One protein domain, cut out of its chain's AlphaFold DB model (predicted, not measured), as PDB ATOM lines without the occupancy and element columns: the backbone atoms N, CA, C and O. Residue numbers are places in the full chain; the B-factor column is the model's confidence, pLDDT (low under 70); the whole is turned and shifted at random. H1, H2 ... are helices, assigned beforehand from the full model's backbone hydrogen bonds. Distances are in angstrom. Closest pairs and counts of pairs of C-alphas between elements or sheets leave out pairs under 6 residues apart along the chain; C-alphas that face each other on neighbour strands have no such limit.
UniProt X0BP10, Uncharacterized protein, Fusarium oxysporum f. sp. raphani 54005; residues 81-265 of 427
ATOM      1  N   ARG A  81      15.944  -1.289 -31.395       85.94
ATOM      2  CA  ARG A  81      15.407  -2.017 -32.558       85.94
ATOM      3  C   ARG A  81      14.901  -3.410 -32.183       85.94
ATOM      4  O   ARG A  81      13.754  -3.750 -32.460       85.94
ATOM      5  N   ALA A  82      15.750  -4.220 -31.551       84.44
ATOM      6  CA  ALA A  82      15.380  -5.582 -31.178       84.44
ATOM      7  C   ALA A  82      14.241  -5.590 -30.143       84.44
ATOM      8  O   ALA A  82      13.342  -6.421 -30.218       84.44
ATOM      9  N   TRP A  83      14.234  -4.633 -29.213       91.75
ATOM     10  CA  TRP A  83      13.188  -4.509 -28.196       91.75
ATOM     11  C   TRP A  83      11.839  -4.093 -28.776       91.75
ATOM     12  O   TRP A  83      10.824  -4.627 -28.344       91.75
ATOM     13  N   ALA A  84      11.814  -3.212 -29.777       88.06
ATOM     14  CA  ALA A  84      10.595  -2.876 -30.509       88.06
ATOM     15  C   ALA A  84      10.022  -4.109 -31.228       88.06
ATOM     16  O   ALA A  84       8.828  -4.383 -31.125       88.06
ATOM     17  N   GLY A  85      10.882  -4.905 -31.877       81.06
ATOM     18  CA  GLY A  85      10.477  -6.176 -32.488       81.06
ATOM     19  C   GLY A  85       9.946  -7.178 -31.462       81.06
ATOM     20  O   GLY A  85       8.888  -7.772 -31.655       81.06
ATOM     21  N   ARG A  86      10.626  -7.305 -30.318       86.81
ATOM     22  CA  ARG A  86      10.173  -8.147 -29.206       86.81
ATOM     23  C   ARG A  86       8.837  -7.669 -28.633       86.81
ATOM     24  O   ARG A  86       7.997  -8.498 -28.314       86.81
ATOM     25  N   HIS A  87       8.621  -6.358 -28.516       89.56
ATOM     26  CA  HIS A  87       7.353  -5.790 -28.056       89.56
ATOM     27  C   HIS A  87       6.203  -6.162 -28.994       89.56
ATOM     28  O   HIS A  87       5.195  -6.684 -28.526       89.56
ATOM     29  N   GLN A  88       6.391  -5.972 -30.304       82.00
ATOM     30  CA  GLN A  88       5.426  -6.399 -31.317       82.00
ATOM     31  C   GLN A  88       5.074  -7.868 -31.166       82.00
ATOM     32  O   GLN A  88       3.902  -8.231 -31.087       82.00
ATOM     33  N   PHE A  89       6.115  -8.690 -31.091       78.81
ATOM     34  CA  PHE A  89       5.971 -10.119 -30.976       78.81
ATOM     35  C   PHE A  89       5.157 -10.502 -29.728       78.81
ATOM     36  O   PHE A  89       4.128 -11.167 -29.831       78.81
ATOM     37  N   LEU A  90       5.589 -10.047 -28.548       84.31
ATOM     38  CA  LEU A  90       4.960 -10.406 -27.278       84.31
ATOM     39  C   LEU A  90       3.528  -9.871 -27.178       84.31
ATOM     40  O   LEU A  90       2.660 -10.576 -26.674       84.31
ATOM     41  N   SER A  91       3.264  -8.656 -27.673       84.19
ATOM     42  CA  SER A  91       1.916  -8.070 -27.688       84.19
ATOM     43  C   SER A  91       0.959  -8.897 -28.552       84.19
ATOM     44  O   SER A  91      -0.170  -9.179 -28.146       84.19
ATOM     45  N   HIS A  92       1.414  -9.349 -29.725       77.50
ATOM     46  CA  HIS A  92       0.617 -10.207 -30.602       77.50
ATOM     47  C   HIS A  92       0.379 -11.577 -29.972       77.50
ATOM     48  O   HIS A  92      -0.771 -11.991 -29.831       77.50
ATOM     49  N   PHE A  93       1.446 -12.248 -29.534       78.69
ATOM     50  CA  PHE A  93       1.339 -13.578 -28.945       78.69
ATOM     51  C   PHE A  93       0.435 -13.588 -27.709       78.69
ATOM     52  O   PHE A  93      -0.404 -14.470 -27.573       78.69
ATOM     53  N   LEU A  94       0.527 -12.572 -26.848       82.06
ATOM     54  CA  LEU A  94      -0.337 -12.457 -25.676       82.06
ATOM     55  C   LEU A  94      -1.819 -12.323 -26.053       82.06
ATOM     56  O   LEU A  94      -2.667 -12.948 -25.423       82.06
ATOM     57  N   CYS A  95      -2.140 -11.541 -27.087       80.19
ATOM     58  CA  CYS A  95      -3.508 -11.415 -27.598       80.19
ATOM     59  C   CYS A  95      -4.054 -12.770 -28.071       80.19
ATOM     60  O   CYS A  95      -5.163 -13.159 -27.710       80.19
ATOM     61  N   ILE A  96      -3.246 -13.504 -28.831       77.94
ATOM     62  CA  ILE A  96      -3.588 -14.820 -29.374       77.94
ATOM     63  C   ILE A  96      -3.742 -15.864 -28.267       77.94
ATOM     64  O   ILE A  96      -4.720 -16.600 -28.258       77.94
ATOM     65  N   LEU A  97      -2.822 -15.891 -27.304       80.31
ATOM     66  CA  LEU A  97      -2.889 -16.787 -26.154       80.31
ATOM     67  C   LEU A  97      -4.166 -16.556 -25.340       80.31
ATOM     68  O   LEU A  97      -4.830 -17.511 -24.951       80.31
ATOM     69  N   LYS A  98      -4.532 -15.295 -25.080       84.56
ATOM     70  CA  LYS A  98      -5.771 -14.984 -24.352       84.56
ATOM     71  C   LYS A  98      -7.007 -15.443 -25.119       84.56
ATOM     72  O   LYS A  98      -7.939 -15.957 -24.508       84.56
ATOM     73  N   ALA A  99      -6.999 -15.277 -26.439       80.75
ATOM     74  CA  ALA A  99      -8.050 -15.784 -27.304       80.75
ATOM     75  C   ALA A  99      -8.145 -17.322 -27.201       80.75
ATOM     76  O   ALA A  99      -9.191 -17.856 -26.842       80.75
ATOM     77  N   ASP A 100      -7.034 -18.033 -27.379       79.69
ATOM     78  CA  ASP A 100      -6.961 -19.496 -27.266       79.69
ATOM     79  C   ASP A 100      -7.484 -20.018 -25.913       79.69
ATOM     80  O   ASP A 100      -8.267 -20.966 -25.845       79.69
ATOM     81  N   LEU A 101      -7.151 -19.335 -24.814       83.31
ATOM     82  CA  LEU A 101      -7.692 -19.661 -23.493       83.31
ATOM     83  C   LEU A 101      -9.218 -19.491 -23.422       83.31
ATOM     84  O   LEU A 101      -9.883 -20.335 -22.826       83.31
ATOM     85  N   ILE A 102      -9.787 -18.448 -24.041       84.31
ATOM     86  CA  ILE A 102     -11.249 -18.276 -24.140       84.31
ATOM     87  C   ILE A 102     -11.869 -19.480 -24.851       84.31
ATOM     88  O   ILE A 102     -12.828 -20.054 -24.333       84.31
ATOM     89  N   TYR A 103     -11.299 -19.899 -25.984       80.75
ATOM     90  CA  TYR A 103     -11.767 -21.071 -26.726       80.75
ATOM     91  C   TYR A 103     -11.776 -22.331 -25.859       80.75
ATOM     92  O   TYR A 103     -12.782 -23.029 -25.783       80.75
ATOM     93  N   HIS A 104     -10.700 -22.601 -25.121       80.75
ATOM     94  CA  HIS A 104     -10.654 -23.775 -24.248       80.75
ATOM     95  C   HIS A 104     -11.578 -23.676 -23.023       80.75
ATOM     96  O   HIS A 104     -11.982 -24.705 -22.466       80.75
ATOM     97  N   LEU A 105     -11.946 -22.466 -22.594       84.69
ATOM     98  CA  LEU A 105     -12.894 -22.259 -21.503       84.69
ATOM     99  C   LEU A 105     -14.345 -22.494 -21.932       84.69
ATOM    100  O   LEU A 105     -15.047 -23.203 -21.212       84.69
ATOM    101  N   GLN A 106     -14.787 -21.968 -23.077       83.31
ATOM    102  CA  GLN A 106     -16.205 -22.016 -23.479       83.31
ATOM    103  C   GLN A 106     -16.522 -22.909 -24.691       83.31
ATOM    104  O   GLN A 106     -17.675 -23.279 -24.873       83.31
ATOM    105  N   GLY A 107     -15.524 -23.310 -25.480       75.56
ATOM    106  CA  GLY A 107     -15.698 -24.089 -26.708       75.56
ATOM    107  C   GLY A 107     -15.798 -23.225 -27.971       75.56
ATOM    108  O   GLY A 107     -15.319 -22.092 -28.015       75.56
ATOM    109  N   THR A 108     -16.389 -23.797 -29.024       69.25
ATOM    110  CA  THR A 108     -16.548 -23.162 -30.347       69.25
ATOM    111  C   THR A 108     -17.621 -22.081 -30.379       69.25
ATOM    112  O   THR A 108     -17.526 -21.179 -31.204       69.25
ATOM    113  N   GLU A 109     -18.621 -22.170 -29.503       73.88
ATOM    114  CA  GLU A 109     -19.758 -21.253 -29.455       73.88
ATOM    115  C   GLU A 109     -19.651 -20.341 -28.230       73.88
ATOM    116  O   GLU A 109     -19.277 -20.768 -27.135       73.88
ATOM    117  N   MET A 110     -19.953 -19.057 -28.425       82.00
ATOM    118  CA  MET A 110     -19.964 -18.076 -27.343       82.00
ATOM    119  C   MET A 110     -21.171 -18.309 -26.427       82.00
ATOM    120  O   MET A 110     -22.290 -18.455 -26.914       82.00
ATOM    121  N   SER A 111     -20.963 -18.313 -25.104       86.50
ATOM    122  CA  SER A 111     -22.084 -18.471 -24.169       86.50
ATOM    123  C   SER A 111     -23.023 -17.252 -24.224       86.50
ATOM    124  O   SER A 111     -22.531 -16.124 -24.369       86.50
ATOM    125  N   PRO A 112     -24.350 -17.427 -24.059       88.75
ATOM    126  CA  PRO A 112     -25.303 -16.313 -24.090       88.75
ATOM    127  C   PRO A 112     -24.990 -15.214 -23.066       88.75
ATOM    128  O   PRO A 112     -25.192 -14.029 -23.327       88.75
ATOM    129  N   GLU A 113     -24.454 -15.586 -21.901       90.62
ATOM    130  CA  GLU A 113     -24.088 -14.637 -20.849       90.62
ATOM    131  C   GLU A 113     -22.874 -13.795 -21.240       90.62
ATOM    132  O   GLU A 113     -22.852 -12.596 -20.962       90.62
ATOM    133  N   LEU A 114     -21.861 -14.403 -21.873       88.56
ATOM    134  CA  LEU A 114     -20.703 -13.660 -22.364       88.56
ATOM    135  C   LEU A 114     -21.100 -12.752 -23.532       88.56
ATOM    136  O   LEU A 114     -20.655 -11.607 -23.587       88.56
ATOM    137  N   GLU A 115     -21.941 -13.245 -24.443       88.38
ATOM    138  CA  GLU A 115     -22.455 -12.460 -25.564       88.38
ATOM    139  C   GLU A 115     -23.225 -11.231 -25.072       88.38
ATOM    140  O   GLU A 115     -22.940 -10.118 -25.511       88.38
ATOM    141  N   SER A 116     -24.125 -11.404 -24.100       90.94
ATOM    142  CA  SER A 116     -24.876 -10.302 -23.494       90.94
ATOM    143  C   SER A 116     -23.954  -9.278 -22.821       90.94
ATOM    144  O   SER A 116     -24.054  -8.083 -23.106       90.94
ATOM    145  N   ALA A 117     -22.995  -9.735 -22.007       91.19
ATOM    146  CA  ALA A 117     -22.051  -8.854 -21.319       91.19
ATOM    147  C   ALA A 117     -21.147  -8.078 -22.294       91.19
ATOM    148  O   ALA A 117     -20.827  -6.905 -22.077       91.19
ATOM    149  N   LEU A 118     -20.721  -8.713 -23.387       88.44
ATOM    150  CA  LEU A 118     -19.951  -8.038 -24.423       88.44
ATOM    151  C   LEU A 118     -20.812  -7.082 -25.260       88.44
ATOM    152  O   LEU A 118     -20.317  -6.021 -25.634       88.44
ATOM    153  N   GLN A 119     -22.075  -7.413 -25.546       88.94
ATOM    154  CA  GLN A 119     -23.007  -6.534 -26.261       88.94
ATOM    155  C   GLN A 119     -23.304  -5.262 -25.469       88.94
ATOM    156  O   GLN A 119     -23.381  -4.185 -26.058       88.94
ATOM    157  N   GLU A 120     -23.414  -5.367 -24.146       90.69
ATOM    158  CA  GLU A 120     -23.562  -4.216 -23.257       90.69
ATOM    159  C   GLU A 120     -22.319  -3.312 -23.293       90.69
ATOM    160  O   GLU A 120     -22.425  -2.092 -23.421       90.69
ATOM    161  N   LYS A 121     -21.122  -3.907 -23.227       89.31
ATOM    162  CA  LYS A 121     -19.865  -3.156 -23.097       89.31
ATOM    163  C   LYS A 121     -19.277  -2.667 -24.425       89.31
ATOM    164  O   LYS A 121     -18.640  -1.614 -24.468       89.31
ATOM    165  N   PHE A 122     -19.463  -3.423 -25.504       86.62
ATOM    166  CA  PHE A 122     -18.878  -3.185 -26.827       86.62
ATOM    167  C   PHE A 122     -19.928  -3.314 -27.954       86.62
ATOM    168  O   PHE A 122     -19.712  -4.057 -28.918       86.62
ATOM    169  N   PRO A 123     -21.048  -2.568 -27.905       82.88
ATOM    170  CA  PRO A 123     -22.207  -2.798 -28.774       82.88
ATOM    171  C   PRO A 123     -21.899  -2.714 -30.275       82.88
ATOM    172  O   PRO A 123     -22.471  -3.451 -31.072       82.88
ATOM    173  N   HIS A 124     -20.968  -1.841 -30.669       78.62
ATOM    174  CA  HIS A 124     -20.574  -1.635 -32.069       78.62
ATOM    175  C   HIS A 124     -19.550  -2.651 -32.590       78.62
ATOM    176  O   HIS A 124     -19.279  -2.686 -33.786       78.62
ATOM    177  N   LEU A 125     -18.941  -3.438 -31.700       73.81
ATOM    178  CA  LEU A 125     -17.896  -4.402 -32.040       73.81
ATOM    179  C   LEU A 125     -18.459  -5.814 -32.215       73.81
ATOM    180  O   LEU A 125     -17.867  -6.629 -32.918       73.81
ATOM    181  N   MET A 126     -19.581  -6.109 -31.558       74.44
ATOM    182  CA  MET A 126     -20.039  -7.478 -31.356       74.44
ATOM    183  C   MET A 126     -20.294  -8.301 -32.614       74.44
ATOM    184  O   MET A 126     -19.809  -9.435 -32.647       74.44
ATOM    185  N   PRO A 127     -20.958  -7.775 -33.660       69.38
ATOM    186  CA  PRO A 127     -21.190  -8.555 -34.871       69.38
ATOM    187  C   PRO A 127     -19.881  -9.000 -35.538       69.38
ATOM    188  O   PRO A 127     -19.736 -10.160 -35.916       69.38
ATOM    189  N   ASP A 128     -18.893  -8.107 -35.629       70.38
ATOM    190  CA  ASP A 128     -17.602  -8.410 -36.255       70.38
ATOM    191  C   ASP A 128     -16.715  -9.276 -35.353       70.38
ATOM    192  O   ASP A 128     -15.993 -10.151 -35.835       70.38
ATOM    193  N   PHE A 129     -16.767  -9.050 -34.038       72.50
ATOM    194  CA  PHE A 129     -15.947  -9.767 -33.069       72.50
ATOM    195  C   PHE A 129     -16.396 -11.206 -32.868       72.50
ATOM    196  O   PHE A 129     -15.546 -12.092 -32.906       72.50
ATOM    197  N   LYS A 130     -17.703 -11.454 -32.708       71.88
ATOM    198  CA  LYS A 130     -18.251 -12.811 -32.583       71.88
ATOM    199  C   LYS A 130     -17.908 -13.638 -33.820       71.88
ATOM    200  O   LYS A 130     -17.224 -14.648 -33.698       71.88
ATOM    201  N   ASN A 131     -18.234 -13.122 -35.008       72.31
ATOM    202  CA  ASN A 131     -17.897 -13.767 -36.279       72.31
ATOM    203  C   ASN A 131     -16.385 -13.963 -36.455       72.31
ATOM    204  O   ASN A 131     -15.944 -14.994 -36.954       72.31
ATOM    205  N   GLY A 132     -15.570 -12.979 -36.065       69.69
ATOM    206  CA  GLY A 132     -14.113 -13.058 -36.146       69.69
ATOM    207  C   GLY A 132     -13.541 -14.150 -35.246       69.69
ATOM    208  O   GLY A 132     -12.752 -14.968 -35.709       69.69
ATOM    209  N   LEU A 133     -13.978 -14.190 -33.989       67.81
ATOM    210  CA  LEU A 133     -13.551 -15.149 -32.976       67.81
ATOM    211  C   LEU A 133     -14.011 -16.574 -33.340       67.81
ATOM    212  O   LEU A 133     -13.194 -17.492 -33.373       67.81
ATOM    213  N   GLU A 134     -15.269 -16.745 -33.748       67.75
ATOM    214  CA  GLU A 134     -15.806 -18.019 -34.244       67.75
ATOM    215  C   GLU A 134     -15.113 -18.477 -35.532       67.75
ATOM    216  O   GLU A 134     -14.794 -19.657 -35.665       67.75
ATOM    217  N   ARG A 135     -14.803 -17.569 -36.469       66.56
ATOM    218  CA  ARG A 135     -14.045 -17.889 -37.690       66.56
ATOM    219  C   ARG A 135     -12.615 -18.305 -37.373       66.56
ATOM    220  O   ARG A 135     -12.126 -19.253 -37.985       66.56
ATOM    221  N   VAL A 136     -11.945 -17.615 -36.451       62.19
ATOM    222  CA  VAL A 136     -10.589 -17.963 -36.002       62.19
ATOM    223  C   VAL A 136     -10.564 -19.394 -35.458       62.19
ATOM    224  O   VAL A 136      -9.682 -20.160 -35.837       62.19
ATOM    225  N   TYR A 137     -11.568 -19.802 -34.676       59.66
ATOM    226  CA  TYR A 137     -11.624 -21.154 -34.106       59.66
ATOM    227  C   TYR A 137     -12.210 -22.225 -35.031       59.66
ATOM    228  O   TYR A 137     -11.792 -23.380 -34.978       59.66
ATOM    229  N   SER A 138     -13.144 -21.860 -35.909       58.78
ATOM    230  CA  SER A 138     -13.728 -22.770 -36.907       58.78
ATOM    231  C   SER A 138     -12.764 -23.057 -38.057       58.78
ATOM    232  O   SER A 138     -12.863 -24.090 -38.723       58.78
ATOM    233  N   SER A 139     -11.791 -22.170 -38.279       57.25
ATOM    234  CA  SER A 139     -10.655 -22.416 -39.162       57.25
ATOM    235  C   SER A 139      -9.758 -23.476 -38.515       57.25
ATOM    236  O   SER A 139      -8.830 -23.148 -37.782       57.25
ATOM    237  N   ARG A 140     -10.053 -24.758 -38.786       45.69
ATOM    238  CA  ARG A 140      -9.426 -26.014 -38.294       45.69
ATOM    239  C   ARG A 140      -7.886 -26.150 -38.465       45.69
ATOM    240  O   ARG A 140      -7.370 -27.266 -38.498       45.69
ATOM    241  N   GLY A 141      -7.145 -25.051 -38.607       49.28
ATOM    242  CA  GLY A 141      -5.693 -24.990 -38.800       49.28
ATOM    243  C   GLY A 141      -5.024 -23.739 -38.217       49.28
ATOM    244  O   GLY A 141      -3.927 -23.393 -38.654       49.28
ATOM    245  N   PHE A 142      -5.656 -23.034 -37.264       54.00
ATOM    246  CA  PHE A 142      -5.046 -21.832 -36.678       54.00
ATOM    247  C   PHE A 142      -3.732 -22.136 -35.934       54.00
ATOM    248  O   PHE A 142      -2.763 -21.397 -36.068       54.00
ATOM    249  N   PHE A 143      -3.654 -23.279 -35.265       55.50
ATOM    250  CA  PHE A 143      -2.405 -23.891 -34.822       55.50
ATOM    251  C   PHE A 143      -2.327 -25.255 -35.514       55.50
ATOM    252  O   PHE A 143      -3.330 -25.973 -35.550       55.50
ATOM    253  N   LYS A 144      -1.203 -25.574 -36.178       50.94
ATOM    254  CA  LYS A 144      -1.058 -26.818 -36.962       50.94
ATOM    255  C   LYS A 144      -1.447 -28.038 -36.113       50.94
ATOM    256  O   LYS A 144      -1.170 -28.086 -34.919       50.94
ATOM    257  N   LYS A 145      -2.098 -29.009 -36.761       50.09
ATOM    258  CA  LYS A 145      -2.531 -30.276 -36.162       50.09
ATOM    259  C   LYS A 145      -1.338 -31.028 -35.570       50.09
ATOM    260  O   LYS A 145      -0.365 -31.274 -36.281       50.09
ATOM    261  N   ASP A 146      -1.480 -31.468 -34.327       44.62
ATOM    262  CA  ASP A 146      -0.808 -32.677 -33.859       44.62
ATOM    263  C   ASP A 146      -1.246 -33.843 -34.783       44.62
ATOM    264  O   ASP A 146      -2.435 -33.920 -35.132       44.62
ATOM    265  N   PRO A 147      -0.348 -34.749 -35.222       40.94
ATOM    266  CA  PRO A 147      -0.731 -35.996 -35.891       40.94
ATOM    267  C   PRO A 147      -1.823 -36.816 -35.164       40.94
ATOM    268  O   PRO A 147      -2.449 -37.660 -35.801       40.94
ATOM    269  N   SER A 148      -2.113 -36.549 -33.884       49.00
ATOM    270  CA  SER A 148      -3.230 -37.136 -33.124       49.00
ATOM    271  C   SER A 148      -4.637 -36.599 -33.465       49.00
ATOM    272  O   SER A 148      -5.633 -37.176 -33.025       49.00
ATOM    273  N   GLY A 149      -4.763 -35.521 -34.250       42.84
ATOM    274  CA  GLY A 149      -6.056 -34.987 -34.710       42.84
ATOM    275  C   GLY A 149      -6.789 -34.046 -33.740       42.84
ATOM    276  O   GLY A 149      -7.889 -33.595 -34.065       42.84
ATOM    277  N   LEU A 150      -6.191 -33.703 -32.596       45.44
ATOM    278  CA  LEU A 150      -6.692 -32.668 -31.680       45.44
ATOM    279  C   LEU A 150      -6.228 -31.267 -32.128       45.44
ATOM    280  O   LEU A 150      -5.131 -31.109 -32.669       45.44
ATOM    281  N   SER A 151      -7.052 -30.232 -31.917       53.53
ATOM    282  CA  SER A 151      -6.605 -28.841 -32.071       53.53
ATOM    283  C   SER A 151      -5.491 -28.553 -31.057       53.53
ATOM    284  O   SER A 151      -5.676 -28.741 -29.855       53.53
ATOM    285  N   GLY A 152      -4.316 -28.145 -31.547       58.59
ATOM    286  CA  GLY A 152      -3.181 -27.775 -30.699       58.59
ATOM    287  C   GLY A 152      -3.407 -26.427 -30.014       58.59
ATOM    288  O   GLY A 152      -4.051 -25.544 -30.582       58.59
ATOM    289  N   TYR A 153      -2.868 -26.263 -28.806       67.00
ATOM    290  CA  TYR A 153      -2.948 -25.008 -28.055       67.00
ATOM    291  C   TYR A 153      -1.950 -23.977 -28.597       67.00
ATOM    292  O   TYR A 153      -0.846 -24.340 -29.019       67.00
ATOM    293  N   ALA A 154      -2.261 -22.685 -28.468       71.19
ATOM    294  CA  ALA A 154      -1.360 -21.602 -28.872       71.19
ATOM    295  C   ALA A 154       0.023 -21.701 -28.219       71.19
ATOM    296  O   ALA A 154       1.049 -21.453 -28.854       71.19
ATOM    297  N   PHE A 155       0.051 -22.094 -26.944       67.50
ATOM    298  CA  PHE A 155       1.286 -22.280 -26.188       67.50
ATOM    299  C   PHE A 155       2.063 -23.545 -26.584       67.50
ATOM    300  O   PHE A 155       3.285 -23.540 -26.490       67.50
ATOM    301  N   GLN A 156       1.391 -24.610 -27.043       67.50
ATOM    302  CA  GLN A 156       2.066 -25.828 -27.514       67.50
ATOM    303  C   GLN A 156       2.703 -25.590 -28.872       67.50
ATOM    304  O   GLN A 156       3.890 -25.844 -29.033       67.50
ATOM    305  N   TYR A 157       1.957 -24.996 -29.810       64.25
ATOM    306  CA  TYR A 157       2.516 -24.555 -31.088       64.25
ATOM    307  C   TYR A 157       3.744 -23.664 -30.866       64.25
ATOM    308  O   TYR A 157       4.748 -23.787 -31.559       64.25
ATOM    309  N   TRP A 158       3.684 -22.787 -29.866       67.62
ATOM    310  CA  TRP A 158       4.795 -21.928 -29.490       67.62
ATOM    311  C   TRP A 158       6.018 -22.676 -28.932       67.62
ATOM    312  O   TRP A 158       7.146 -22.333 -29.277       67.62
ATOM    313  N   GLU A 159       5.817 -23.684 -28.082       64.19
ATOM    314  CA  GLU A 159       6.902 -24.486 -27.502       64.19
ATOM    315  C   GLU A 159       7.524 -25.461 -28.517       64.19
ATOM    316  O   GLU A 159       8.740 -25.667 -28.533       64.19
ATOM    317  N   GLU A 160       6.697 -26.040 -29.388       60.28
ATOM    318  CA  GLU A 160       7.090 -27.048 -30.374       60.28
ATOM    319  C   GLU A 160       7.645 -26.438 -31.665       60.28
ATOM    320  O   GLU A 160       8.463 -27.070 -32.342       60.28
ATOM    321  N   SER A 161       7.260 -25.201 -32.001       58.88
ATOM    322  CA  SER A 161       7.799 -24.482 -33.154       58.88
ATOM    323  C   SER A 161       9.250 -24.068 -32.898       58.88
ATOM    324  O   SER A 161       9.578 -22.994 -32.391       58.88
ATOM    325  N   ARG A 162      10.163 -24.979 -33.252       50.41
ATOM    326  CA  ARG A 162      11.617 -24.774 -33.189       50.41
ATOM    327  C   ARG A 162      12.125 -23.819 -34.269       50.41
ATOM    328  O   ARG A 162      13.251 -23.323 -34.140       50.41
ATOM    329  N   ASP A 163      11.329 -23.562 -35.310       54.22
ATOM    330  CA  ASP A 163      11.700 -22.638 -36.371       54.22
ATOM    331  C   ASP A 163      11.002 -21.288 -36.239       54.22
ATOM    332  O   ASP A 163       9.828 -21.092 -36.543       54.22
ATOM    333  N   VAL A 164      11.782 -20.304 -35.808       49.56
ATOM    334  CA  VAL A 164      11.317 -18.929 -35.675       49.56
ATOM    335  C   VAL A 164      10.945 -18.324 -37.041       49.56
ATOM    336  O   VAL A 164      10.231 -17.331 -37.059       49.56
ATOM    337  N   SER A 165      11.370 -18.886 -38.186       48.88
ATOM    338  CA  SER A 165      10.861 -18.440 -39.498       48.88
ATOM    339  C   SER A 165       9.388 -18.788 -39.690       48.88
ATOM    340  O   SER A 165       8.671 -17.972 -40.256       48.88
ATOM    341  N   ASP A 166       8.919 -19.918 -39.156       50.59
ATOM    342  CA  ASP A 166       7.492 -20.253 -39.130       50.59
ATOM    343  C   ASP A 166       6.768 -19.302 -38.169       50.59
ATOM    344  O   ASP A 166       5.735 -18.750 -38.508       50.59
ATOM    345  N   ILE A 167       7.363 -18.984 -37.014       50.94
ATOM    346  CA  ILE A 167       6.813 -18.016 -36.045       50.94
ATOM    347  C   ILE A 167       6.811 -16.565 -36.567       50.94
ATOM    348  O   ILE A 167       5.978 -15.760 -36.174       50.94
ATOM    349  N   ILE A 168       7.754 -16.164 -37.411       50.44
ATOM    350  CA  ILE A 168       7.776 -14.813 -37.991       50.44
ATOM    351  C   ILE A 168       6.922 -14.779 -39.270       50.44
ATOM    352  O   ILE A 168       6.275 -13.767 -39.534       50.44
ATOM    353  N   GLY A 169       6.878 -15.884 -40.022       48.47
ATOM    354  CA  GLY A 169       6.143 -16.057 -41.276       48.47
ATOM    355  C   GLY A 169       4.636 -16.286 -41.113       48.47
ATOM    356  O   GLY A 169       3.871 -15.623 -41.804       48.47
ATOM    357  N   ASP A 170       4.191 -17.142 -40.179       45.53
ATOM    358  CA  ASP A 170       2.760 -17.383 -39.870       45.53
ATOM    359  C   ASP A 170       2.108 -16.199 -39.134       45.53
ATOM    360  O   ASP A 170       0.883 -16.055 -39.144       45.53
ATOM    361  N   TRP A 171       2.910 -15.379 -38.443       50.12
ATOM    362  CA  TRP A 171       2.442 -14.350 -37.501       50.12
ATOM    363  C   TRP A 171       2.710 -12.928 -37.980       50.12
ATOM    364  O   TRP A 171       2.559 -11.959 -37.220       50.12
ATOM    365  N   GLY A 172       3.050 -12.808 -39.266       44.72
ATOM    366  CA  GLY A 172       2.759 -11.609 -40.023       44.72
ATOM    367  C   GLY A 172       1.328 -11.149 -39.731       44.72
ATOM    368  O   GLY A 172       0.443 -11.925 -39.373       44.72
ATOM    369  N   ASP A 173       1.132  -9.846 -39.847       46.56
ATOM    370  CA  ASP A 173      -0.098  -9.096 -39.592       46.56
ATOM    371  C   ASP A 173      -1.395  -9.804 -40.062       46.56
ATOM    372  O   ASP A 173      -2.444  -9.584 -39.483       46.56
ATOM    373  N   GLU A 174      -1.342 -10.719 -41.033       45.25
ATOM    374  CA  GLU A 174      -2.443 -11.545 -41.548       45.25
ATOM    375  C   GLU A 174      -3.326 -12.226 -40.480       45.25
ATOM    376  O   GLU A 174      -4.544 -12.038 -40.502       45.25
ATOM    377  N   ARG A 175      -2.768 -12.938 -39.486       51.66
ATOM    378  CA  ARG A 175      -3.597 -13.571 -38.433       51.66
ATOM    379  C   ARG A 175      -4.151 -12.572 -37.421       51.66
ATOM    380  O   ARG A 175      -5.208 -12.805 -36.843       51.66
ATOM    381  N   VAL A 176      -3.463 -11.446 -37.216       47.09
ATOM    382  CA  VAL A 176      -3.938 -10.365 -36.337       47.09
ATOM    383  C   VAL A 176      -5.004  -9.508 -37.044       47.09
ATOM    384  O   VAL A 176      -5.964  -9.069 -36.414       47.09
ATOM    385  N   ARG A 177      -4.908  -9.353 -38.370       49.12
ATOM    386  CA  ARG A 177      -5.911  -8.736 -39.255       49.12
ATOM    387  C   ARG A 177      -7.231  -9.504 -39.258       49.12
ATOM    388  O   ARG A 177      -8.273  -8.893 -39.492       49.12
ATOM    389  N   LEU A 178      -7.216 -10.808 -38.958       52.44
ATOM    390  CA  LEU A 178      -8.442 -11.602 -38.808       52.44
ATOM    391  C   LEU A 178      -9.330 -11.123 -37.649       52.44
ATOM    392  O   LEU A 178     -10.538 -11.352 -37.720       52.44
ATOM    393  N   TRP A 179      -8.773 -10.397 -36.667       53.12
ATOM    394  CA  TRP A 179      -9.517  -9.721 -35.591       53.12
ATOM    395  C   TRP A 179     -10.118  -8.362 -36.014       53.12
ATOM    396  O   TRP A 179     -10.666  -7.638 -35.183       53.12
ATOM    397  N   GLY A 180     -10.046  -8.016 -37.305       46.38
ATOM    398  CA  GLY A 180     -10.779  -6.908 -37.920       46.38
ATOM    399  C   GLY A 180     -10.062  -5.552 -37.917       46.38
ATOM    400  O   GLY A 180      -8.934  -5.395 -37.452       46.38
ATOM    401  N   LYS A 181     -10.750  -4.531 -38.455       49.72
ATOM    402  CA  LYS A 181     -10.243  -3.147 -38.590       49.72
ATOM    403  C   LYS A 181      -9.986  -2.457 -37.235       49.72
ATOM    404  O   LYS A 181      -9.217  -1.500 -37.185       49.72
ATOM    405  N   ASN A 182     -10.566  -2.971 -36.144       61.28
ATOM    406  CA  ASN A 182     -10.522  -2.391 -34.795       61.28
ATOM    407  C   ASN A 182      -9.659  -3.218 -33.823       61.28
ATOM    408  O   ASN A 182     -10.090  -3.575 -32.728       61.28
ATOM    409  N   ALA A 183      -8.409  -3.494 -34.204       66.06
ATOM    410  CA  ALA A 183      -7.493  -4.369 -33.466       66.06
ATOM    411  C   ALA A 183      -7.233  -3.982 -31.989       66.06
ATOM    412  O   ALA A 183      -6.738  -4.808 -31.227       66.06
ATOM    413  N   SER A 184      -7.508  -2.745 -31.557       70.62
ATOM    414  CA  SER A 184      -7.425  -2.377 -30.129       70.62
ATOM    415  C   SER A 184      -8.671  -2.774 -29.354       70.62
ATOM    416  O   SER A 184      -8.562  -3.415 -28.317       70.62
ATOM    417  N   MET A 185      -9.855  -2.468 -29.888       74.94
ATOM    418  CA  MET A 185     -11.109  -2.865 -29.250       74.94
ATOM    419  C   MET A 185     -11.233  -4.389 -29.182       74.94
ATOM    420  O   MET A 185     -11.695  -4.915 -28.179       74.94
ATOM    421  N   ALA A 186     -10.749  -5.110 -30.200       77.06
ATOM    422  CA  ALA A 186     -10.676  -6.568 -30.163       77.06
ATOM    423  C   ALA A 186      -9.768  -7.082 -29.027       77.06
ATOM    424  O   ALA A 186     -10.143  -8.016 -28.325       77.06
ATOM    425  N   ARG A 187      -8.604  -6.453 -28.793       80.12
ATOM    426  CA  ARG A 187      -7.717  -6.789 -27.660       80.12
ATOM    427  C   ARG A 187      -8.399  -6.551 -26.313       80.12
ATOM    428  O   ARG A 187      -8.289  -7.387 -25.419       80.12
ATOM    429  N   GLU A 188      -9.111  -5.435 -26.173       83.38
ATOM    430  CA  GLU A 188      -9.874  -5.112 -24.963       83.38
ATOM    431  C   GLU A 188     -11.028  -6.092 -24.731       83.38
ATOM    432  O   GLU A 188     -11.205  -6.565 -23.608       83.38
ATOM    433  N   ALA A 189     -11.759  -6.450 -25.789       85.19
ATOM    434  CA  ALA A 189     -12.824  -7.445 -25.745       85.19
ATOM    435  C   ALA A 189     -12.281  -8.828 -25.359       85.19
ATOM    436  O   ALA A 189     -12.811  -9.435 -24.438       85.19
ATOM    437  N   ILE A 190     -11.167  -9.280 -25.948       85.56
ATOM    438  CA  ILE A 190     -10.485 -10.530 -25.561       85.56
ATOM    439  C   ILE A 190     -10.086 -10.495 -24.080       85.56
ATOM    440  O   ILE A 190     -10.359 -11.433 -23.332       85.56
ATOM    441  N   ALA A 191      -9.461  -9.409 -23.620       87.81
ATOM    442  CA  ALA A 191      -9.067  -9.287 -22.220       87.81
ATOM    443  C   ALA A 191     -10.280  -9.284 -21.273       87.81
ATOM    444  O   ALA A 191     -10.211  -9.841 -20.178       87.81
ATOM    445  N   PHE A 192     -11.390  -8.666 -21.681       89.56
ATOM    446  CA  PHE A 192     -12.643  -8.689 -20.935       89.56
ATOM    447  C   PHE A 192     -13.268 -10.087 -20.905       89.56
ATOM    448  O   PHE A 192     -13.567 -10.577 -19.821       89.56
ATOM    449  N   SER A 193     -13.402 -10.755 -22.053       88.94
ATOM    450  CA  SER A 193     -13.965 -12.104 -22.160       88.94
ATOM    451  C   SER A 193     -13.202 -13.111 -21.314       88.94
ATOM    452  O   SER A 193     -13.810 -13.900 -20.595       88.94
ATOM    453  N   LEU A 194     -11.868 -13.067 -21.353       89.38
ATOM    454  CA  LEU A 194     -11.058 -13.986 -20.566       89.38
ATOM    455  C   LEU A 194     -11.223 -13.742 -19.058       89.38
ATOM    456  O   LEU A 194     -11.291 -14.709 -18.304       89.38
ATOM    457  N   ARG A 195     -11.338 -12.481 -18.617       90.44
ATOM    458  CA  ARG A 195     -11.640 -12.152 -17.213       90.44
ATOM    459  C   ARG A 195     -13.025 -12.639 -16.804       90.44
ATOM    460  O   ARG A 195     -13.137 -13.365 -15.823       90.44
ATOM    461  N   PHE A 196     -14.041 -12.338 -17.607       91.31
ATOM    462  CA  PHE A 196     -15.421 -12.764 -17.375       91.31
ATOM    463  C   PHE A 196     -15.541 -14.288 -17.222       91.31
ATOM    464  O   PHE A 196     -16.184 -14.788 -16.299       91.31
ATOM    465  N   LEU A 197     -14.892 -15.048 -18.109       89.88
ATOM    466  CA  LEU A 197     -14.871 -16.508 -18.025       89.88
ATOM    467  C   LEU A 197     -13.999 -17.001 -16.866       89.88
ATOM    468  O   LEU A 197     -14.369 -17.964 -16.198       89.88
ATOM    469  N   GLY A 198     -12.865 -16.347 -16.609       87.94
ATOM    470  CA  GLY A 198     -11.940 -16.685 -15.528       87.94
ATOM    471  C   GLY A 198     -12.555 -16.545 -14.137       87.94
ATOM    472  O   GLY A 198     -12.336 -17.410 -13.294       87.94
ATOM    473  N   GLU A 199     -13.382 -15.524 -13.913       88.50
ATOM    474  CA  GLU A 199     -14.126 -15.326 -12.662       88.50
ATOM    475  C   GLU A 199     -15.125 -16.462 -12.390       88.50
ATOM    476  O   GLU A 199     -15.335 -16.845 -11.242       88.50
ATOM    477  N   ARG A 200     -15.702 -17.050 -13.444       88.50
ATOM    478  CA  ARG A 200     -16.682 -18.147 -13.344       88.50
ATOM    479  C   ARG A 200     -16.046 -19.536 -13.360       88.50
ATOM    480  O   ARG A 200     -16.590 -20.476 -12.791       88.50
ATOM    481  N   GLN A 201     -14.910 -19.681 -14.037       87.94
ATOM    482  CA  GLN A 201     -14.259 -20.963 -14.327       87.94
ATOM    483  C   GLN A 201     -12.803 -20.994 -13.837       87.94
ATOM    484  O   GLN A 201     -11.936 -21.596 -14.477       87.94
ATOM    485  N   GLY A 202     -12.516 -20.362 -12.695       83.38
ATOM    486  CA  GLY A 202     -11.153 -20.145 -12.196       83.38
ATOM    487  C   GLY A 202     -10.300 -21.413 -12.080       83.38
ATOM    488  O   GLY A 202      -9.135 -21.401 -12.469       83.38
ATOM    489  N   LEU A 203     -10.879 -22.538 -11.640       84.50
ATOM    490  CA  LEU A 203     -10.171 -23.827 -11.559       84.50
ATOM    491  C   LEU A 203      -9.774 -24.369 -12.940       84.50
ATOM    492  O   LEU A 203      -8.655 -24.854 -13.126       84.50
ATOM    493  N   LYS A 204     -10.670 -24.258 -13.929       86.94
ATOM    494  CA  LYS A 204     -10.402 -24.682 -15.309       86.94
ATOM    495  C   LYS A 204      -9.346 -23.784 -15.947       86.94
ATOM    496  O   LYS A 204      -8.416 -24.294 -16.565       86.94
ATOM    497  N   LEU A 205      -9.442 -22.469 -15.739       85.25
ATOM    498  CA  LEU A 205      -8.429 -21.515 -16.184       85.25
ATOM    499  C   LEU A 205      -7.065 -21.828 -15.556       85.25
ATOM    500  O   LEU A 205      -6.081 -21.932 -16.279       85.25
ATOM    501  N   ALA A 206      -6.996 -22.049 -14.242       82.12
ATOM    502  CA  ALA A 206      -5.752 -22.404 -13.563       82.12
ATOM    503  C   ALA A 206      -5.134 -23.694 -14.130       82.12
ATOM    504  O   ALA A 206      -3.930 -23.744 -14.369       82.12
ATOM    505  N   SER A 207      -5.954 -24.711 -14.417       82.62
ATOM    506  CA  SER A 207      -5.504 -25.947 -15.071       82.62
ATOM    507  C   SER A 207      -4.919 -25.690 -16.467       82.62
ATOM    508  O   SER A 207      -3.817 -26.152 -16.772       82.62
ATOM    509  N   LEU A 208      -5.598 -24.883 -17.292       82.69
ATOM    510  CA  LEU A 208      -5.106 -24.490 -18.618       82.69
ATOM    511  C   LEU A 208      -3.784 -23.718 -18.531       82.69
ATOM    512  O   LEU A 208      -2.871 -23.992 -19.303       82.69
ATOM    513  N   LEU A 209      -3.651 -22.796 -17.574       80.00
ATOM    514  CA  LEU A 209      -2.422 -22.028 -17.364       80.00
ATOM    515  C   LEU A 209      -1.264 -22.892 -16.870       80.00
ATOM    516  O   LEU A 209      -0.144 -22.722 -17.340       80.00
ATOM    517  N   ASN A 210      -1.527 -23.843 -15.972       77.81
ATOM    518  CA  ASN A 210      -0.521 -24.800 -15.516       77.81
ATOM    519  C   ASN A 210      -0.044 -25.703 -16.657       77.81
ATOM    520  O   ASN A 210       1.145 -26.006 -16.741       77.81
ATOM    521  N   LYS A 211      -0.953 -26.098 -17.558       76.75
ATOM    522  CA  LYS A 211      -0.605 -26.828 -18.781       76.75
ATOM    523  C   LYS A 211       0.199 -25.956 -19.748       76.75
ATOM    524  O   LYS A 211       1.152 -26.448 -20.342       76.75
ATOM    525  N   ALA A 212      -0.165 -24.680 -19.879       73.38
ATOM    526  CA  ALA A 212       0.510 -23.724 -20.753       73.38
ATOM    527  C   ALA A 212       1.916 -23.352 -20.284       73.38
ATOM    528  O   ALA A 212       2.823 -23.162 -21.091       73.38
ATOM    529  N   PHE A 213       2.101 -23.270 -18.969       74.12
ATOM    530  CA  PHE A 213       3.347 -22.855 -18.344       74.12
ATOM    531  C   PHE A 213       3.729 -23.818 -17.204       74.12
ATOM    532  O   PHE A 213       3.687 -23.430 -16.030       74.12
ATOM    533  N   PRO A 214       4.139 -25.070 -17.519       65.31
ATOM    534  CA  PRO A 214       4.502 -26.057 -16.504       65.31
ATOM    535  C   PRO A 214       5.628 -25.538 -15.608       65.31
ATOM    536  O   PRO A 214       6.656 -25.068 -16.101       65.31
ATOM    537  N   GLY A 215       5.450 -25.611 -14.289       55.88
ATOM    538  CA  GLY A 215       6.462 -25.153 -13.335       55.88
ATOM    539  C   GLY A 215       6.493 -23.641 -13.093       55.88
ATOM    540  O   GLY A 215       7.454 -23.157 -12.491       55.88
ATOM    541  N   TRP A 216       5.459 -22.888 -13.496       63.25
ATOM    542  CA  TRP A 216       5.222 -21.518 -13.027       63.25
ATOM    543  C   TRP A 216       4.924 -21.517 -11.512       63.25
ATOM    544  O   TRP A 216       3.797 -21.382 -11.060       63.25
ATOM    545  N   THR A 217       5.972 -21.726 -10.714       52.44
ATOM    546  CA  THR A 217       5.937 -21.960  -9.258       52.44
ATOM    547  C   THR A 217       6.235 -20.699  -8.442       52.44
ATOM    548  O   THR A 217       6.094 -20.696  -7.222       52.44
ATOM    549  N   ALA A 218       6.579 -19.582  -9.092       45.34
ATOM    550  CA  ALA A 218       6.806 -18.297  -8.439       45.34
ATOM    551  C   ALA A 218       5.597 -17.356  -8.637       45.34
ATOM    552  O   ALA A 218       5.534 -16.602  -9.608       45.34
ATOM    553  N   SER A 219       4.673 -17.375  -7.667       45.06
ATOM    554  CA  SER A 219       3.507 -16.484  -7.467       45.06
ATOM    555  C   SER A 219       2.199 -16.833  -8.211       45.06
ATOM    556  O   SER A 219       1.870 -16.265  -9.249       45.06
ATOM    557  N   HIS A 220       1.443 -17.751  -7.601       51.41
ATOM    558  CA  HIS A 220       0.129 -18.272  -7.989       51.41
ATOM    559  C   HIS A 220      -0.978 -17.213  -8.002       51.41
ATOM    560  O   HIS A 220      -1.730 -17.082  -7.041       51.41
ATOM    561  N   ASP A 221      -1.110 -16.491  -9.107       62.59
ATOM    562  CA  ASP A 221      -2.351 -15.782  -9.378       62.59
ATOM    563  C   ASP A 221      -2.617 -15.750 -10.890       62.59
ATOM    564  O   ASP A 221      -1.949 -14.998 -11.609       62.59
ATOM    565  N   PRO A 222      -3.565 -16.562 -11.400       61.38
ATOM    566  CA  PRO A 222      -4.085 -16.445 -12.761       61.38
ATOM    567  C   PRO A 222      -4.389 -14.996 -13.163       61.38
ATOM    568  O   PRO A 222      -4.171 -14.637 -14.323       61.38
ATOM    569  N   GLN A 223      -4.784 -14.139 -12.208       64.56
ATOM    570  CA  GLN A 223      -5.023 -12.715 -12.445       64.56
ATOM    571  C   GLN A 223      -3.793 -11.995 -12.997       64.56
ATOM    572  O   GLN A 223      -3.928 -11.138 -13.861       64.56
ATOM    573  N   LYS A 224      -2.568 -12.404 -12.641       69.00
ATOM    574  CA  LYS A 224      -1.350 -11.779 -13.185       69.00
ATOM    575  C   LYS A 224      -1.213 -11.924 -14.697       69.00
ATOM    576  O   LYS A 224      -0.640 -11.032 -15.317       69.00
ATOM    577  N   LEU A 225      -1.693 -13.019 -15.299       71.75
ATOM    578  CA  LEU A 225      -1.727 -13.146 -16.762       71.75
ATOM    579  C   LEU A 225      -2.935 -12.414 -17.357       71.75
ATOM    580  O   LEU A 225      -2.816 -11.806 -18.423       71.75
ATOM    581  N   LEU A 226      -4.084 -12.456 -16.674       74.06
ATOM    582  CA  LEU A 226      -5.291 -11.736 -17.093       74.06
ATOM    583  C   LEU A 226      -5.020 -10.232 -17.212       74.06
ATOM    584  O   LEU A 226      -5.353  -9.624 -18.236       74.06
ATOM    585  N   ASP A 227      -4.309  -9.685 -16.232       77.94
ATOM    586  CA  ASP A 227      -3.926  -8.279 -16.138       77.94
ATOM    587  C   ASP A 227      -2.656  -7.940 -16.913       77.94
ATOM    588  O   ASP A 227      -2.336  -6.765 -17.099       77.94
ATOM    589  N   LEU A 228      -1.938  -8.944 -17.425       83.88
ATOM    590  CA  LEU A 228      -0.801  -8.682 -18.286       83.88
ATOM    591  C   LEU A 228      -1.293  -8.038 -19.583       83.88
ATOM    592  O   LEU A 228      -1.998  -8.671 -20.370       83.88
ATOM    593  N   SER A 229      -0.910  -6.788 -19.818       83.00
ATOM    594  CA  SER A 229      -1.136  -6.079 -21.077       83.00
ATOM    595  C   SER A 229       0.183  -5.530 -21.602       83.00
ATOM    596  O   SER A 229       1.076  -5.163 -20.836       83.00
ATOM    597  N   LEU A 230       0.297  -5.495 -22.925       88.88
ATOM    598  CA  LEU A 230       1.336  -4.777 -23.650       88.88
ATOM    599  C   LEU A 230       0.622  -3.870 -24.640       88.88
ATOM    600  O   LEU A 230       0.249  -4.304 -25.738       88.88
ATOM    601  N   ASP A 231       0.369  -2.642 -24.193       88.50
ATOM    602  CA  ASP A 231      -0.437  -1.698 -24.946       88.50
ATOM    603  C   ASP A 231       0.265  -1.333 -26.260       88.50
ATOM    604  O   ASP A 231       1.473  -1.069 -26.270       88.50
ATOM    605  N   PRO A 232      -0.469  -1.269 -27.385       85.69
ATOM    606  CA  PRO A 232       0.138  -1.043 -28.693       85.69
ATOM    607  C   PRO A 232       0.960   0.250 -28.789       85.69
ATOM    608  O   PRO A 232       1.955   0.301 -29.507       85.69
ATOM    609  N   TRP A 233       0.539   1.282 -28.058       90.62
ATOM    610  CA  TRP A 233       1.139   2.615 -28.023       90.62
ATOM    611  C   TRP A 233       2.151   2.819 -26.898       90.62
ATOM    612  O   TRP A 233       2.552   3.953 -26.656       90.62
ATOM    613  N   ASP A 234       2.540   1.777 -26.166       92.31
ATOM    614  CA  ASP A 234       3.533   1.925 -25.105       92.31
ATOM    615  C   ASP A 234       4.964   1.693 -25.613       92.31
ATOM    616  O   ASP A 234       5.203   1.033 -26.631       92.31
ATOM    617  N   ILE A 235       5.935   2.206 -24.856       94.81
ATOM    618  CA  ILE A 235       7.351   1.840 -24.972       94.81
ATOM    619  C   ILE A 235       7.756   1.160 -23.658       94.81
ATOM    620  O   ILE A 235       8.323   1.819 -22.777       94.81
ATOM    621  N   PRO A 236       7.479  -0.149 -23.494       94.44
ATOM    622  CA  PRO A 236       7.741  -0.832 -22.237       94.44
ATOM    623  C   PRO A 236       9.234  -0.870 -21.913       94.44
ATOM    624  O   PRO A 236      10.095  -0.944 -22.797       94.44
ATOM    625  N   SER A 237       9.563  -0.884 -20.621       93.94
ATOM    626  CA  SER A 237      10.955  -1.033 -20.203       93.94
ATOM    627  C   SER A 237      11.515  -2.398 -20.623       93.94
ATOM    628  O   SER A 237      10.808  -3.410 -20.678       93.94
ATOM    629  N   LYS A 238      12.831  -2.461 -20.856       95.06
ATOM    630  CA  LYS A 238      13.527  -3.720 -21.173       95.06
ATOM    631  C   LYS A 238      13.313  -4.784 -20.092       95.06
ATOM    632  O   LYS A 238      13.226  -5.969 -20.406       95.06
ATOM    633  N   ALA A 239      13.189  -4.368 -18.829       93.44
ATOM    634  CA  ALA A 239      12.892  -5.259 -17.711       93.44
ATOM    635  C   ALA A 239      11.493  -5.886 -17.833       93.44
ATOM    636  O   ALA A 239      11.358  -7.097 -17.660       93.44
ATOM    637  N   VAL A 240      10.476  -5.099 -18.209       91.19
ATOM    638  CA  VAL A 240       9.117  -5.605 -18.464       91.19
ATOM    639  C   VAL A 240       9.127  -6.601 -19.622       91.19
ATOM    640  O   VAL A 240       8.680  -7.730 -19.439       91.19
ATOM    641  N   LEU A 241       9.713  -6.251 -20.771       92.94
ATOM    642  CA  LEU A 241       9.790  -7.156 -21.929       92.94
ATOM    643  C   LEU A 241      10.598  -8.430 -21.632       92.94
ATOM    644  O   LEU A 241      10.268  -9.512 -22.113       92.94
ATOM    645  N   THR A 242      11.635  -8.331 -20.797       92.12
ATOM    646  CA  THR A 242      12.398  -9.499 -20.334       92.12
ATOM    647  C   THR A 242      11.543 -10.399 -19.454       92.12
ATOM    648  O   THR A 242      11.505 -11.605 -19.682       92.12
ATOM    649  N   ARG A 243      10.834  -9.831 -18.471       88.25
ATOM    650  CA  ARG A 243       9.941 -10.577 -17.575       88.25
ATOM    651  C   ARG A 243       8.833 -11.278 -18.358       88.25
ATOM    652  O   ARG A 243       8.634 -12.473 -18.171       88.25
ATOM    653  N   VAL A 244       8.152 -10.548 -19.242       86.62
ATOM    654  CA  VAL A 244       7.072 -11.094 -20.077       86.62
ATOM    655  C   VAL A 244       7.605 -12.159 -21.021       86.62
ATOM    656  O   VAL A 244       7.042 -13.241 -21.089       86.62
ATOM    657  N   GLY A 245       8.727 -11.907 -21.693       86.00
ATOM    658  CA  GLY A 245       9.302 -12.906 -22.586       86.00
ATOM    659  C   GLY A 245       9.764 -14.175 -21.864       86.00
ATOM    660  O   GLY A 245       9.564 -15.262 -22.386       86.00
ATOM    661  N   ARG A 246      10.282 -14.080 -20.629       84.00
ATOM    662  CA  ARG A 246      10.576 -15.268 -19.801       84.00
ATOM    663  C   ARG A 246       9.314 -16.059 -19.469       84.00
ATOM    664  O   ARG A 246       9.330 -17.277 -19.607       84.00
ATOM    665  N   LEU A 247       8.247 -15.370 -19.057       79.81
ATOM    666  CA  LEU A 247       6.950 -15.995 -18.780       79.81
ATOM    667  C   LEU A 247       6.433 -16.735 -20.018       79.81
ATOM    668  O   LEU A 247       6.057 -17.896 -19.935       79.81
ATOM    669  N   LEU A 248       6.503 -16.076 -21.173       78.81
ATOM    670  CA  LEU A 248       6.072 -16.622 -22.453       78.81
ATOM    671  C   LEU A 248       7.162 -17.460 -23.137       78.81
ATOM    672  O   LEU A 248       7.021 -17.747 -24.308       78.81
ATOM    673  N   ARG A 249       8.256 -17.846 -22.463       79.62
ATOM    674  CA  ARG A 249       9.337 -18.700 -23.007       79.62
ATOM    675  C   ARG A 249       9.892 -18.268 -24.380       79.62
ATOM    676  O   ARG A 249      10.276 -19.099 -25.195       79.62
ATOM    677  N   ASP A 250      10.030 -16.968 -24.627       80.00
ATOM    678  CA  ASP A 250      10.420 -16.408 -25.931       80.00
ATOM    679  C   ASP A 250      11.902 -16.513 -26.304       80.00
ATOM    680  O   ASP A 250      12.343 -15.879 -27.259       80.00
ATOM    681  N   GLY A 251      12.695 -17.314 -25.590       80.25
ATOM    682  CA  GLY A 251      14.155 -17.314 -25.702       80.25
ATOM    683  C   GLY A 251      14.693 -17.621 -27.107       80.25
ATOM    684  O   GLY A 251      15.702 -17.042 -27.517       80.25
ATOM    685  N   ALA A 252      14.039 -18.509 -27.862       75.44
ATOM    686  CA  ALA A 252      14.416 -18.801 -29.248       75.44
ATOM    687  C   ALA A 252      14.133 -17.606 -30.174       75.44
ATOM    688  O   ALA A 252      15.035 -17.151 -30.880       75.44
ATOM    689  N   MET A 253      12.916 -17.053 -30.105       77.94
ATOM    690  CA  MET A 253      12.508 -15.864 -30.859       77.94
ATOM    691  C   MET A 253      13.392 -14.660 -30.521       77.94
ATOM    692  O   MET A 253      13.922 -14.004 -31.416       77.94
ATOM    693  N   TRP A 254      13.625 -14.414 -29.229       84.12
ATOM    694  CA  TRP A 254      14.403 -13.279 -28.752       84.12
ATOM    695  C   TRP A 254      15.846 -13.304 -29.257       84.12
ATOM    696  O   TRP A 254      16.332 -12.273 -29.723       84.12
ATOM    697  N   ARG A 255      16.519 -14.467 -29.218       79.25
ATOM    698  CA  ARG A 255      17.865 -14.620 -29.801       79.25
ATOM    699  C   ARG A 255      17.864 -14.220 -31.273       79.25
ATOM    700  O   ARG A 255      18.635 -13.352 -31.663       79.25
ATOM    701  N   ARG A 256      16.923 -14.744 -32.064       73.06
ATOM    702  CA  ARG A 256      16.850 -14.418 -33.493       73.06
ATOM    703  C   ARG A 256      16.537 -12.948 -33.752       73.06
ATOM    704  O   ARG A 256      17.227 -12.351 -34.556       73.06
ATOM    705  N   VAL A 257      15.567 -12.324 -33.075       73.62
ATOM    706  CA  VAL A 257      15.252 -10.887 -33.266       73.62
ATOM    707  C   VAL A 257      16.439  -9.991 -32.899       73.62
ATOM    708  O   VAL A 257      16.686  -8.971 -33.561       73.62
ATOM    709  N   LYS A 258      17.186 -10.374 -31.860       77.50
ATOM    710  CA  LYS A 258      18.411  -9.689 -31.446       77.50
ATOM    711  C   LYS A 258      19.496  -9.797 -32.518       77.50
ATOM    712  O   LYS A 258      20.049  -8.765 -32.899       77.50
ATOM    713  N   ASP A 259      19.710 -10.999 -33.044       72.25
ATOM    714  CA  ASP A 259      20.740 -11.306 -34.043       72.25
ATOM    715  C   ASP A 259      20.307 -10.934 -35.478       72.25
ATOM    716  O   ASP A 259      21.127 -10.883 -36.393       72.25
ATOM    717  N   TRP A 260      19.021 -10.625 -35.683       67.75
ATOM    718  CA  TRP A 260      18.438 -10.252 -36.969       67.75
ATOM    719  C   TRP A 260      19.040  -8.942 -37.477       67.75
ATOM    720  O   TRP A 260      18.641  -7.852 -37.050       67.75
ATOM    721  N   ASN A 261      19.982  -9.055 -38.413       57.03
ATOM    722  CA  ASN A 261      20.748  -7.928 -38.942       57.03
ATOM    723  C   ASN A 261      20.720  -7.851 -40.481       57.03
ATOM    724  O   ASN A 261      21.689  -7.423 -41.104       57.03
ATOM    725  N   HIS A 262      19.617  -8.261 -41.121       50.53
ATOM    726  CA  HIS A 262      19.427  -8.026 -42.557       50.53
ATOM    727  C   HIS A 262      19.300  -6.513 -42.809       50.53
ATOM    728  O   HIS A 262      18.293  -5.895 -42.453       50.53
ATOM    729  N   GLY A 263      20.368  -5.920 -43.351       45.84
ATOM    730  CA  GLY A 263      20.620  -4.480 -43.428       45.84
ATOM    731  C   GLY A 263      19.481  -3.600 -43.965       45.84
ATOM    732  O   GLY A 263      18.566  -4.056 -44.638       45.84
ATOM    733  N   LEU A 264      19.578  -2.301 -43.647       39.38
ATOM    734  CA  LEU A 264      18.807  -1.123 -44.108       39.38
ATOM    735  C   LEU A 264      17.255  -1.156 -44.119       39.38
ATOM    736  O   LEU A 264      16.669  -0.079 -44.001       39.38
ATOM    737  N   ARG A 265      16.568  -2.306 -44.199       45.03
ATOM    738  CA  ARG A 265      15.129  -2.390 -44.528       45.03
ATOM    739  C   ARG A 265      14.211  -2.937 -43.424       45.03
ATOM    740  O   ARG A 265      13.030  -2.610 -43.449       45.03
TER     741      ARG A 265
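AT A GLANCE: This is residues 81 to 265 of the 427 residues of an uncharacterized protein of Fusarium oxysporum f. sp. raphani 54005 (UniProt X0BP10). One long helix, H1, runs through the middle of the domain, and shorter helices cover it from several sides, mostly crossed. H10 and H11 pack on its early residues, H4 packs further along, and H7 and H8 pack on its later residues; H2 packs on H7, and small H5 on H11. The printed part has 185 residues with eleven named helices, H1 to H11 in order along the chain, and no named strand, and its class is all helix. It is compact, with a radius of gyration of the C-alphas of 16.4 A and spans of 50 by 37 by 37 A.

IN THESE COORDINATES: H1, residues 81 to 106, is 38.5 A long, from C-alpha 81 at (15.407, -2.017, -32.558) to C-alpha 106 at (-16.205, -22.016, -23.479). H7, residues 183 to 200, is 26.1 A long, and H3, residues 126 to 138, 17.4 A. The others are H2, residues 112 to 121; H4, 154 to 160; H5, 164 to 169; H6, 173 to 177; H8, 202 to 212; H9, 223 to 226; H10, 238 to 247; and H11, 251 to 259, ending at C-alpha 259 at (20.740, -11.306, -34.043).

HOW THE PARTS SIT: H1 is the hub, touching five helices. Its residues 95 to 106 touch H7 at a steep tilt of 44 degrees, the same way; the closest C-alphas, of Ile 102 and Leu 194, are 5.6 A apart. H8 touches H1 at a steep tilt of 48 degrees, closest at C-alphas Leu 105 and Leu 205, 7.0 A. H4 touches H1 at C-alphas Leu 97 and Ala 154, 5.7 A. H10 touches H1 at a tilt of 37 degrees, only just steep, closest at C-alphas His 87 and Leu 241, 6.7 A. H11 touches H1 at a shallow tilt of 26 degrees, opposite ways, with C-alphas Ala 82 and Lys 258 closest at 5.1 A. H2 touches H7, with the C-alphas of Leu 114 and Ser 193 closest at 6.9 A, and H5 touches H11, with the C-alphas of Val 164 and Met 253 closest at 5.8 A. H9 and H7 only just touch, with 3 pairs of C-alphas within 8 A, the closest being Arg 195 and Leu 226, 6.4 A. H3 and H6 are close to H1 but not clearly touching it, at 7.4 A and 7.3 A between closest C-alphas. H2 and H11 are apart. Every O i to N i+4 pair is within hydrogen-bond range in H1 to H6, H8, H10 and H11, and 13 of 14 in H7; H9 is too short for such a pair.

THE WHOLE: The two C-alphas farthest apart, of Pro 112 and Gly 263, are 51.2 A apart. The printed part has no cut. The links H3 to H4, residues 139 to 153, and H9 to H10 are long. The mean pLDDT of the printed part is 72.6; 70 residues are under 70, among them 132 to 153, 155 to 183 and 214 to 224.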